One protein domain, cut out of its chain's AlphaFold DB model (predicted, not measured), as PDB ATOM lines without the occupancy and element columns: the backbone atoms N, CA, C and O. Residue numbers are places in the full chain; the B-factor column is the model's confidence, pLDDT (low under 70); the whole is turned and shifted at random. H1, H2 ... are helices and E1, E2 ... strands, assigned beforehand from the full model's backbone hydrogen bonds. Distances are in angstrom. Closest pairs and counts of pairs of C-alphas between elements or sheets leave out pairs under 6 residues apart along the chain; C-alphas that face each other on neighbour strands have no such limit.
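Overview. This is residues 3 to 32 and 340 to 397 of the 1108 residues of an uncharacterized protein of Symbiodinium microadriaticum (UniProt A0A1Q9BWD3). An elongated, loose model has H1 and the short strand E1 at one end and a group of three helices toward the other, where H2 and H4 pair obliquely, running opposite ways, and H3 stands crosswise to both near the middle of the whole. The tail, residues 384 to 397, makes a loop at the end away from H1. The printed part has 88 residues, with one named strand and four named helices in the order E1, H1, H2, H3, H4, mostly helix. The radius of gyration of the C-alphas is 15.4 A and the spans are 44 by 26 by 25 A.

Along the chain. Find C-alpha 9 at (-18.554, -181.975, 13.250); from there H1, residues 9 to 21, runs 18.3 A. Before it lies E1, residues 3 to 5, which pairs with no named strand. After the cut, look for H2, residues 345 to 356, 16.1 A long, and H3, residues 364 to 372, 12.2 A long. H4, residues 374 to 383, runs 14.2 A and ends at C-alpha 383, (-37.939, -144.153, 18.887).

Arrangement. Begin at H1, which touches no helix and is apart from H2, H3 and H4. Its closest C-alpha pair with E1 is Thr 5 and Gln 11, 6.5 A. Look next at Gln 348 and Ala 381, the closest C-alphas of H2 and H4, 4.5 A apart; these helices touch at a steep tilt of 41 degrees, opposite ways. H2 touches H3 with residues 354 to 355 alone, about perpendicular at 85 degrees, the closest C-alphas being those of Ile 354 and Lys 370, 6.7 A apart. H3 and H4 are close but not clearly touching: the C-alphas of Lys 370 and Leu 377, their closest, are 7.2 A apart. In H1, H2, H3 and H4 every O i to N i+4 pair is within hydrogen-bond range.

Size, cuts and confidence. The C-alphas of Ala 9 and Ser 389, the two farthest apart, are 45.6 A from each other. Residues 33 to 339 are not printed, and C-alphas 32 and 340 stand 24.3 A apart across the cut. Of the links printed whole, none is long. No printed residue has a pLDDT under 70.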
ATOM      1  N   ASP A   3     -30.025-174.133  21.088       84.50
ATOM      2  CA  ASP A   3     -29.216-175.348  20.894       84.50
ATOM      3  C   ASP A   3     -27.732-175.020  21.117       84.50
ATOM      4  O   ASP A   3     -27.107-174.349  20.296       84.50
ATOM      5  N   THR A   4     -27.178-175.418  22.265       83.19
ATOM      6  CA  THR A   4     -25.789-175.113  22.664       83.19
ATOM      7  C   THR A   4     -24.931-176.367  22.550       83.19
ATOM      8  O   THR A   4     -25.307-177.426  23.047       83.19
ATOM      9  N   THR A   5     -23.797-176.253  21.860       83.56
ATOM     10  CA  THR A   5     -23.016-177.400  21.361       83.56
ATOM     11  C   THR A   5     -21.518-177.169  21.503       83.56
ATOM     12  O   THR A   5     -21.066-176.028  21.437       83.56
ATOM     13  N   ASP A   6     -20.728-178.231  21.644       80.00
ATOM     14  CA  ASP A   6     -19.256-178.136  21.668       80.00
ATOM     15  C   ASP A   6     -18.657-177.707  20.310       80.00
ATOM     16  O   ASP A   6     -17.563-177.151  20.263       80.00
ATOM     17  N   ALA A   7     -19.437-177.842  19.231       79.25
ATOM     18  CA  ALA A   7     -19.062-177.624  17.834       79.25
ATOM     19  C   ALA A   7     -18.227-178.747  17.187       79.25
ATOM     20  O   ALA A   7     -17.590-178.516  16.157       79.25
ATOM     21  N   GLY A   8     -18.334-179.976  17.703       81.81
ATOM     22  CA  GLY A   8     -17.999-181.199  16.971       81.81
ATOM     23  C   GLY A   8     -18.714-181.282  15.614       81.81
ATOM     24  O   GLY A   8     -19.785-180.697  15.414       81.81
ATOM     25  N   ALA A   9     -18.104-181.973  14.647       78.44
ATOM     26  CA  ALA A   9     -18.554-181.975  13.250       78.44
ATOM     27  C   ALA A   9     -19.978-182.544  13.072       78.44
ATOM     28  O   ALA A   9     -20.768-182.021  12.281       78.44
ATOM     29  N   ASP A  10     -20.327-183.559  13.861       77.31
ATOM     30  CA  ASP A  10     -21.669-184.130  13.989       77.31
ATOM     31  C   ASP A  10     -22.679-183.092  14.514       77.31
ATOM     32  O   ASP A  10     -23.763-182.931  13.948       77.31
ATOM     33  N   GLN A  11     -22.309-182.319  15.538       82.62
ATOM     34  CA  GLN A  11     -23.169-181.298  16.134       82.62
ATOM     35  C   GLN A  11     -23.326-180.094  15.200       82.62
ATOM     36  O   GLN A  11     -24.410-179.521  15.114       82.62
ATOM     37  N   VAL A  12     -22.290-179.730  14.440       83.31
ATOM     38  CA  VAL A  12     -22.373-178.730  13.362       83.31
ATOM     39  C   VAL A  12     -23.323-179.203  12.255       83.31
ATOM     40  O   VAL A  12     -24.182-178.429  11.822       83.31
ATOM     41  N   ALA A  13     -23.236-180.464  11.824       81.69
ATOM     42  CA  ALA A  13     -24.153-181.035  10.836       81.69
ATOM     43  C   ALA A  13     -25.603-181.088  11.356       81.69
ATOM     44  O   ALA A  13     -26.522-180.639  10.665       81.69
ATOM     45  N   ARG A  14     -25.812-181.545  12.601       87.25
ATOM     46  CA  ARG A  14     -27.115-181.554  13.288       87.25
ATOM     47  C   ARG A  14     -27.736-180.160  13.319       87.25
ATOM     48  O   ARG A  14     -28.881-179.998  12.899       87.25
ATOM     49  N   ARG A  15     -26.979-179.150  13.756       88.00
ATOM     50  CA  ARG A  15     -27.435-177.755  13.807       88.00
ATOM     51  C   ARG A  15     -27.839-177.224  12.438       88.00
ATOM     52  O   ARG A  15     -28.912-176.642  12.316       88.00
ATOM     53  N   ARG A  16     -27.035-177.462  11.392       88.62
ATOM     54  CA  ARG A  16     -27.377-177.079  10.008       88.62
ATOM     55  C   ARG A  16     -28.686-177.733   9.548       88.62
ATOM     56  O   ARG A  16     -29.535-177.045   8.984       88.62
ATOM     57  N   HIS A  17     -28.882-179.020   9.838       87.69
ATOM     58  CA  HIS A  17     -30.123-179.729   9.519       87.69
ATOM     59  C   HIS A  17     -31.340-179.177  10.274       87.69
ATOM     60  O   HIS A  17     -32.354-178.905   9.633       87.69
ATOM     61  N   ILE A  18     -31.247-178.947  11.590       89.50
ATOM     62  CA  ILE A  18     -32.352-178.363  12.372       89.50
ATOM     63  C   ILE A  18     -32.663-176.949  11.868       89.50
ATOM     64  O   ILE A  18     -33.812-176.657  11.554       89.50
ATOM     65  N   LYS A  19     -31.643-176.094  11.710       92.44
ATOM     66  CA  LYS A  19     -31.779-174.708  11.233       92.44
ATOM     67  C   LYS A  19     -32.452-174.621   9.864       92.44
ATOM     68  O   LYS A  19     -33.289-173.748   9.667       92.44
ATOM     69  N   SER A  20     -32.126-175.541   8.953       91.19
ATOM     70  CA  SER A  20     -32.790-175.671   7.651       91.19
ATOM     71  C   SER A  20     -34.237-176.161   7.790       91.19
ATOM     72  O   SER A  20     -35.137-175.522   7.254       91.19
ATOM     73  N   ALA A  21     -34.487-177.229   8.553       91.88
ATOM     74  CA  ALA A  21     -35.825-177.802   8.724       91.88
ATOM     75  C   ALA A  21     -36.827-176.845   9.398       91.88
ATOM     76  O   ALA A  21     -38.026-176.925   9.140       91.88
ATOM     77  N   VAL A  22     -36.347-175.929  10.247       92.94
ATOM     78  CA  VAL A  22     -37.182-174.934  10.938       92.94
ATOM     79  C   VAL A  22     -37.130-173.539  10.309       92.94
ATOM     80  O   VAL A  22     -37.780-172.626  10.824       92.94
ATOM     81  N   ALA A  23     -36.396-173.343   9.206       91.88
ATOM     82  CA  ALA A  23     -36.227-172.036   8.564       91.88
ATOM     83  C   ALA A  23     -37.577-171.409   8.182       91.88
ATOM     84  O   ALA A  23     -37.850-170.272   8.564       91.88
ATOM     85  N   ASP A  24     -38.456-172.189   7.552       90.88
ATOM     86  CA  ASP A  24     -39.741-171.720   7.017       90.88
ATOM     87  C   ASP A  24     -40.916-171.867   8.008       90.88
ATOM     88  O   ASP A  24     -42.029-171.411   7.749       90.88
ATOM     89  N   LEU A  25     -40.685-172.470   9.182       90.25
ATOM     90  CA  LEU A  25     -41.718-172.658  10.205       90.25
ATOM     91  C   LEU A  25     -42.026-171.340  10.931       90.25
ATOM     92  O   LEU A  25     -41.310-170.937  11.856       90.25
ATOM     93  N   ASN A  26     -43.096-170.661  10.521       85.56
ATOM     94  CA  ASN A  26     -43.598-169.459  11.191       85.56
ATOM     95  C   ASN A  26     -43.855-169.707  12.690       85.56
ATOM     96  O   ASN A  26     -44.311-170.772  13.095       85.56
ATOM     97  N   GLY A  27     -43.513-168.722  13.525       86.12
ATOM     98  CA  GLY A  27     -43.571-168.827  14.991       86.12
ATOM     99  C   GLY A  27     -42.416-169.606  15.644       86.12
ATOM    100  O   GLY A  27     -42.165-169.413  16.832       86.12
ATOM    101  N   PHE A  28     -41.658-170.425  14.902       92.38
ATOM    102  CA  PHE A  28     -40.513-171.155  15.455       92.38
ATOM    103  C   PHE A  28     -39.201-170.374  15.295       92.38
ATOM    104  O   PHE A  28     -38.640-170.278  14.201       92.38
ATOM    105  N   PHE A  29     -38.676-169.852  16.402       94.25
ATOM    106  CA  PHE A  29     -37.334-169.269  16.463       94.25
ATOM    107  C   PHE A  29     -36.301-170.341  16.835       94.25
ATOM    108  O   PHE A  29     -36.520-171.108  17.778       94.25
ATOM    109  N   TYR A  30     -35.172-170.387  16.129       95.00
ATOM    110  CA  TYR A  30     -34.058-171.301  16.398       95.00
ATOM    111  C   TYR A  30     -32.744-170.532  16.431       95.00
ATOM    112  O   TYR A  30     -32.337-169.945  15.427       95.00
ATOM    113  N   ILE A  31     -32.078-170.565  17.581       94.38
ATOM    114  CA  ILE A  31     -30.726-170.038  17.739       94.38
ATOM    115  C   ILE A  31     -29.823-171.182  18.168       94.38
ATOM    116  O   ILE A  31     -30.041-171.801  19.212       94.38
ATOM    117  N   ASP A  32     -28.795-171.424  17.370       92.81
ATOM    118  CA  ASP A  32     -27.680-172.261  17.759       92.81
ATOM    119  C   ASP A  32     -26.541-171.453  18.394       92.81
ATOM    120  O   ASP A  32     -26.391-170.265  18.117       92.81
ATOM    121  N   PRO A 340     -35.662-151.647  28.311       96.88
ATOM    122  CA  PRO A 340     -36.514-151.656  27.115       96.88
ATOM    123  C   PRO A 340     -37.127-150.301  26.745       96.88
ATOM    124  O   PRO A 340     -37.230-149.969  25.566       96.88
ATOM    125  N   PHE A 341     -37.500-149.503  27.747       95.56
ATOM    126  CA  PHE A 341     -38.196-148.227  27.547       95.56
ATOM    127  C   PHE A 341     -37.265-147.005  27.472       95.56
ATOM    128  O   PHE A 341     -37.732-145.902  27.205       95.56
ATOM    129  N   SER A 342     -35.962-147.190  27.697       97.38
ATOM    130  CA  SER A 342     -34.940-146.148  27.530       97.38
ATOM    131  C   SER A 342     -34.466-146.123  26.078       97.38
ATOM    132  O   SER A 342     -34.259-147.194  25.504       97.38
ATOM    133  N   ARG A 343     -34.265-144.937  25.483       97.81
ATOM    134  CA  ARG A 343     -33.727-144.818  24.115       97.81
ATOM    135  C   ARG A 343     -32.321-145.439  24.018       97.81
ATOM    136  O   ARG A 343     -31.551-145.391  24.976       97.81
ATOM    137  N   CYS A 344     -32.024-146.062  22.882       98.00
ATOM    138  CA  CYS A 344     -30.812-146.840  22.625       98.00
ATOM    139  C   CYS A 344     -30.530-146.823  21.114       98.00
ATOM    140  O   CYS A 344     -31.341-147.341  20.341       98.00
ATOM    141  N   SER A 345     -29.419-146.222  20.684       98.06
ATOM    142  CA  SER A 345     -29.088-146.058  19.262       98.06
ATOM    143  C   SER A 345     -28.713-147.384  18.598       98.06
ATOM    144  O   SER A 345     -29.060-147.609  17.441       98.06
ATOM    145  N   GLU A 346     -28.101-148.321  19.324       97.31
ATOM    146  CA  GLU A 346     -27.794-149.654  18.795       97.31
ATOM    147  C   GLU A 346     -29.071-150.472  18.564       97.31
ATOM    148  O   GLU A 346     -29.193-151.147  17.542       97.31
ATOM    149  N   ARG A 347     -30.060-150.361  19.463       97.75
ATOM    150  CA  ARG A 347     -31.398-150.943  19.261       97.75
ATOM    151  C   ARG A 347     -32.070-150.337  18.027       97.75
ATOM    152  O   ARG A 347     -32.629-151.078  17.222       97.75
ATOM    153  N   GLN A 348     -32.005-149.012  17.895       98.38
ATOM    154  CA  GLN A 348     -32.574-148.280  16.767       98.38
ATOM    155  C   GLN A 348     -31.966-148.758  15.440       98.38
ATOM    156  O   GLN A 348     -32.702-149.167  14.545       98.38
ATOM    157  N   ARG A 349     -30.627-148.816  15.365       98.25
ATOM    158  CA  ARG A 349     -29.871-149.303  14.203       98.25
ATOM    159  C   ARG A 349     -30.267-150.721  13.802       98.25
ATOM    160  O   ARG A 349     -30.484-150.955  12.625       98.25
ATOM    161  N   ILE A 350     -30.390-151.658  14.747       98.31
ATOM    162  CA  ILE A 350     -30.738-153.053  14.414       98.31
ATOM    163  C   ILE A 350     -32.204-153.211  13.999       98.31
ATOM    164  O   ILE A 350     -32.499-154.060  13.162       98.31
ATOM    165  N   ALA A 351     -33.126-152.398  14.521       98.50
ATOM    166  CA  ALA A 351     -34.494-152.383  14.006       98.50
ATOM    167  C   ALA A 351     -34.553-151.797  12.585       98.50
ATOM    168  O   ALA A 351     -35.214-152.378  11.727       98.50
ATOM    169  N   GLN A 352     -33.815-150.715  12.319       98.62
ATOM    170  CA  GLN A 352     -33.702-150.101  10.992       98.62
ATOM    171  C   GLN A 352     -33.059-151.062   9.973       98.62
ATOM    172  O   GLN A 352     -33.651-151.334   8.936       98.62
ATOM    173  N   GLU A 353     -31.933-151.698  10.320       98.31
ATOM    174  CA  GLU A 353     -31.247-152.712   9.499       98.31
ATOM    175  C   GLU A 353     -32.186-153.863   9.087       98.31
ATOM    176  O   GLU A 353     -32.177-154.295   7.935       98.31
ATOM    177  N   ILE A 354     -33.051-154.323  10.000       98.44
ATOM    178  CA  ILE A 354     -34.060-155.353   9.705       98.44
ATOM    179  C   ILE A 354     -35.174-154.812   8.797       98.44
ATOM    180  O   ILE A 354     -35.679-155.547   7.948       98.44
ATOM    181  N   LEU A 355     -35.582-153.550   8.942       98.50
ATOM    182  CA  LEU A 355     -36.622-152.940   8.107       98.50
ATOM    183  C   LEU A 355     -36.149-152.667   6.675       98.50
ATOM    184  O   LEU A 355     -36.924-152.922   5.752       98.50
ATOM    185  N   ASP A 356     -34.896-152.262   6.491       98.31
ATOM    186  CA  ASP A 356     -34.338-151.911   5.181       98.31
ATOM    187  C   ASP A 356     -33.850-153.141   4.400       98.31
ATOM    188  O   ASP A 356     -34.020-153.215   3.185       98.31
ATOM    189  N   SER A 357     -33.316-154.159   5.086       98.19
ATOM    190  CA  SER A 357     -32.872-155.403   4.439       98.19
ATOM    191  C   SER A 357     -34.025-156.135   3.745       98.19
ATOM    192  O   SER A 357     -35.052-156.426   4.370       98.19
ATOM    193  N   ALA A 358     -33.846-156.510   2.477       97.56
ATOM    194  CA  ALA A 358     -34.819-157.322   1.748       97.56
ATOM    195  C   ALA A 358     -35.083-158.667   2.461       97.56
ATOM    196  O   ALA A 358     -34.195-159.241   3.098       97.56
ATOM    197  N   SER A 359     -36.320-159.167   2.398       96.81
ATOM    198  CA  SER A 359     -36.775-160.299   3.224       96.81
ATOM    199  C   SER A 359     -35.999-161.591   2.950       96.81
ATOM    200  O   SER A 359     -35.733-162.367   3.865       96.81
ATOM    201  N   GLU A 360     -35.608-161.797   1.701       95.94
ATOM    202  CA  GLU A 360     -34.790-162.890   1.189       95.94
ATOM    203  C   GLU A 360     -33.333-162.831   1.680       95.94
ATOM    204  O   GLU A 360     -32.750-163.881   1.950       95.94
ATOM    205  N   LEU A 361     -32.782-161.629   1.894       96.12
ATOM    206  CA  LEU A 361     -31.436-161.417   2.445       96.12
ATOM    207  C   LEU A 361     -31.394-161.565   3.975       96.12
ATOM    208  O   LEU A 361     -30.333-161.818   4.545       96.12
ATOM    209  N   LEU A 362     -32.538-161.427   4.653       96.50
ATOM    210  CA  LEU A 362     -32.623-161.606   6.100       96.50
ATOM    211  C   LEU A 362     -32.469-163.069   6.523       96.50
ATOM    212  O   LEU A 362     -33.103-163.978   5.982       96.50
ATOM    213  N   GLU A 363     -31.696-163.256   7.595       96.38
ATOM    214  CA  GLU A 363     -31.611-164.495   8.369       96.38
ATOM    215  C   GLU A 363     -33.005-164.915   8.883       96.38
ATOM    216  O   GLU A 363     -33.865-164.074   9.155       96.38
ATOM    217  N   ALA A 364     -33.252-166.225   9.000       96.12
ATOM    218  CA  ALA A 364     -34.594-166.781   9.195       96.12
ATOM    219  C   ALA A 364     -35.333-166.258  10.443       96.12
ATOM    220  O   ALA A 364     -36.533-165.984  10.367       96.12
ATOM    221  N   ASN A 365     -34.656-166.070  11.581       96.81
ATOM    222  CA  ASN A 365     -35.281-165.472  12.765       96.81
ATOM    223  C   ASN A 365     -35.605-163.992  12.524       96.81
ATOM    224  O   ASN A 365     -36.684-163.526  12.880       96.81
ATOM    225  N   CYS A 366     -34.703-163.259  11.873       97.62
ATOM    226  CA  CYS A 366     -34.863-161.834  11.581       97.62
ATOM    227  C   CYS A 366     -36.008-161.574  10.588       97.62
ATOM    228  O   CYS A 366     -36.822-160.676  10.802       97.62
ATOM    229  N   ARG A 367     -36.144-162.427   9.565       97.31
ATOM    230  CA  ARG A 367     -37.278-162.465   8.627       97.31
ATOM    231  C   ARG A 367     -38.604-162.712   9.355       97.31
ATOM    232  O   ARG A 367     -39.574-161.995   9.120       97.31
ATOM    233  N   LYS A 368     -38.637-163.667  10.294       97.25
ATOM    234  CA  LYS A 368     -39.819-163.942  11.134       97.25
ATOM    235  C   LYS A 368     -40.163-162.772  12.055       97.25
ATOM    236  O   LYS A 368     -41.337-162.443  12.171       97.25
ATOM    237  N   LEU A 369     -39.174-162.105  12.660       97.38
ATOM    238  CA  LEU A 369     -39.419-160.893  13.453       97.38
ATOM    239  C   LEU A 369     -39.976-159.753  12.586       97.38
ATOM    240  O   LEU A 369     -40.942-159.112  12.996       97.38
ATOM    241  N   LYS A 370     -39.433-159.542  11.378       97.56
ATOM    242  CA  LYS A 370     -39.941-158.555  10.409       97.56
ATOM    243  C   LYS A 370     -41.396-158.811  10.027       97.56
ATOM    244  O   LYS A 370     -42.175-157.868   9.977       97.56
ATOM    245  N   PHE A 371     -41.761-160.071   9.789       96.88
ATOM    246  CA  PHE A 371     -43.126-160.463   9.443       96.88
ATOM    247  C   PHE A 371     -44.101-160.340  10.628       96.88
ATOM    248  O   PHE A 371     -45.163-159.741  10.492       96.88
ATOM    249  N   LEU A 372     -43.735-160.868  11.802       96.06
ATOM    250  CA  LEU A 372     -44.628-160.960  12.967       96.06
ATOM    251  C   LEU A 372     -44.764-159.648  13.758       96.06
ATOM    252  O   LEU A 372     -45.786-159.442  14.410       96.06
ATOM    253  N   TYR A 373     -43.756-158.770  13.718       96.94
ATOM    254  CA  TYR A 373     -43.661-157.580  14.578       96.94
ATOM    255  C   TYR A 373     -43.319-156.297  13.800       96.94
ATOM    256  O   TYR A 373     -42.667-155.400  14.333       96.94
ATOM    257  N   LEU A 374     -43.757-156.185  12.537       97.62
ATOM    258  CA  LEU A 374     -43.430-155.061  11.644       97.62
ATOM    259  C   LEU A 374     -43.733-153.675  12.249       97.62
ATOM    260  O   LEU A 374     -42.951-152.739  12.081       97.62
ATOM    261  N   SER A 375     -44.859-153.538  12.952       97.94
ATOM    262  CA  SER A 375     -45.272-152.299  13.626       97.94
ATOM    263  C   SER A 375     -44.361-151.950  14.806       97.94
ATOM    264  O   SER A 375     -43.875-150.822  14.888       97.94
ATOM    265  N   GLU A 376     -44.069-152.918  15.679       98.19
ATOM    266  CA  GLU A 376     -43.143-152.733  16.801       98.19
ATOM    267  C   GLU A 376     -41.719-152.434  16.317       98.19
ATOM    268  O   GLU A 376     -41.065-151.555  16.869       98.19
ATOM    269  N   LEU A 377     -41.246-153.087  15.249       98.44
ATOM    270  CA  LEU A 377     -39.944-152.791  14.640       98.44
ATOM    271  C   LEU A 377     -39.884-151.358  14.098       98.44
ATOM    272  O   LEU A 377     -38.919-150.652  14.387       98.44
ATOM    273  N   ARG A 378     -40.919-150.891  13.385       98.44
ATOM    274  CA  ARG A 378     -41.018-149.491  12.919       98.44
ATOM    275  C   ARG A 378     -41.015-148.497  14.082       98.44
ATOM    276  O   ARG A 378     -40.334-147.477  14.005       98.44
ATOM    277  N   PHE A 379     -41.714-148.802  15.176       98.31
ATOM    278  CA  PHE A 379     -41.659-147.986  16.391       98.31
ATOM    279  C   PHE A 379     -40.245-147.962  16.986       98.31
ATOM    280  O   PHE A 379     -39.714-146.889  17.261       98.31
ATOM    281  N   VAL A 380     -39.596-149.120  17.133       98.44
ATOM    282  CA  VAL A 380     -38.243-149.236  17.701       98.44
ATOM    283  C   VAL A 380     -37.190-148.527  16.837       98.44
ATOM    284  O   VAL A 380     -36.293-147.892  17.391       98.44
ATOM    285  N   ALA A 381     -37.314-148.575  15.510       98.50
ATOM    286  CA  ALA A 381     -36.434-147.879  14.570       98.50
ATOM    287  C   ALA A 381     -36.636-146.348  14.562       98.50
ATOM    288  O   ALA A 381     -35.684-145.599  14.348       98.50
ATOM    289  N   LYS A 382     -37.844-145.861  14.875       98.50
ATOM    290  CA  LYS A 382     -38.109-144.426  15.070       98.50
ATOM    291  C   LYS A 382     -37.663-143.920  16.446       98.50
ATOM    292  O   LYS A 382     -37.050-142.865  16.556       98.50
ATOM    293  N   GLU A 383     -38.016-144.642  17.506       98.19
ATOM    294  CA  GLU A 383     -37.939-144.153  18.887       98.19
ATOM    295  C   GLU A 383     -36.708-144.643  19.665       98.19
ATOM    296  O   GLU A 383     -36.427-144.121  20.744       98.19
ATOM    297  N   GLY A 384     -36.005-145.672  19.182       98.06
ATOM    298  CA  GLY A 384     -34.882-146.312  19.879       98.06
ATOM    299  C   GLY A 384     -35.274-147.068  21.158       98.06
ATOM    300  O   GLY A 384     -34.401-147.473  21.927       98.06
ATOM    301  N   ARG A 385     -36.570-147.263  21.419       97.94
ATOM    302  CA  ARG A 385     -37.157-147.930  22.599       97.94
ATOM    303  C   ARG A 385     -38.318-148.824  22.177       97.94
ATOM    304  O   ARG A 385     -38.935-148.576  21.148       97.94
ATOM    305  N   PHE A 386     -38.618-149.843  22.975       98.06
ATOM    306  CA  PHE A 386     -39.797-150.680  22.762       98.06
ATOM    307  C   PHE A 386     -41.081-149.941  23.141       98.06
ATOM    308  O   PHE A 386     -41.088-149.118  24.065       98.06
ATOM    309  N   ASP A 387     -42.165-150.247  22.432       96.06
ATOM    310  CA  ASP A 387     -43.472-149.663  22.700       96.06
ATOM    311  C   ASP A 387     -44.088-150.256  23.979       96.06
ATOM    312  O   ASP A 387     -44.046-151.463  24.223       96.06
ATOM    313  N   LYS A 388     -44.677-149.395  24.810       93.38
ATOM    314  CA  LYS A 388     -45.478-149.820  25.967       93.38
ATOM    315  C   LYS A 388     -46.924-150.139  25.584       93.38
ATOM    316  O   LYS A 388     -47.574-150.879  26.308       93.38
ATOM    317  N   SER A 389     -47.400-149.574  24.480       93.88
ATOM    318  CA  SER A 389     -48.801-149.564  24.039       93.88
ATOM    319  C   SER A 389     -49.139-150.668  23.029       93.88
ATOM    320  O   SER A 389     -50.313-150.890  22.756       93.88
ATOM    321  N   ALA A 390     -48.137-151.381  22.498       88.25
ATOM    322  CA  ALA A 390     -48.314-152.388  21.446       88.25
ATOM    323  C   ALA A 390     -49.249-153.552  21.835       88.25
ATOM    324  O   ALA A 390     -49.831-154.201  20.967       88.25
ATOM    325  N   SER A 391     -49.403-153.823  23.134       91.31
ATOM    326  CA  SER A 391     -50.497-154.623  23.687       91.31
ATOM    327  C   SER A 391     -50.679-154.319  25.176       91.31
ATOM    328  O   SER A 391     -49.806-153.711  25.793       91.31
ATOM    329  N   GLU A 392     -51.762-154.809  25.785       89.75
ATOM    330  CA  GLU A 392     -52.001-154.743  27.242       89.75
ATOM    331  C   GLU A 392     -50.847-155.331  28.080       89.75
ATOM    332  O   GLU A 392     -50.641-154.951  29.230       89.75
ATOM    333  N   GLN A 393     -50.074-156.250  27.494       88.94
ATOM    334  CA  GLN A 393     -48.916-156.907  28.109       88.94
ATOM    335  C   GLN A 393     -47.578-156.231  27.729       88.94
ATOM    336  O   GLN A 393     -46.508-156.724  28.086       88.94
ATOM    337  N   GLY A 394     -47.621-155.102  27.013       93.88
ATOM    338  CA  GLY A 394     -46.464-154.384  26.478       93.88
ATOM    339  C   GLY A 394     -45.993-154.891  25.109       93.88
ATOM    340  O   GLY A 394     -46.751-155.500  24.349       93.88
ATOM    341  N   SER A 395     -44.725-154.610  24.788       96.62
ATOM    342  CA  SER A 395     -44.057-155.025  23.546       96.62
ATOM    343  C   SER A 395     -43.878-156.544  23.467       96.62
ATOM    344  O   SER A 395     -43.168-157.146  24.281       96.62
ATOM    345  N   ARG A 396     -44.466-157.166  22.437       96.31
ATOM    346  CA  ARG A 396     -44.320-158.603  22.168       96.31
ATOM    347  C   ARG A 396     -42.957-158.898  21.547       96.31
ATOM    348  O   ARG A 396     -42.365-159.933  21.852       96.31
ATOM    349  N   LEU A 397     -42.416-157.960  20.764       96.88
ATOM    350  CA  LEU A 397     -41.055-158.028  20.229       96.88
ATOM    351  C   LEU A 397     -40.007-158.099  21.354       96.88
ATOM    352  O   LEU A 397     -39.112-158.944  21.309       96.88
TER     353      LEU A 397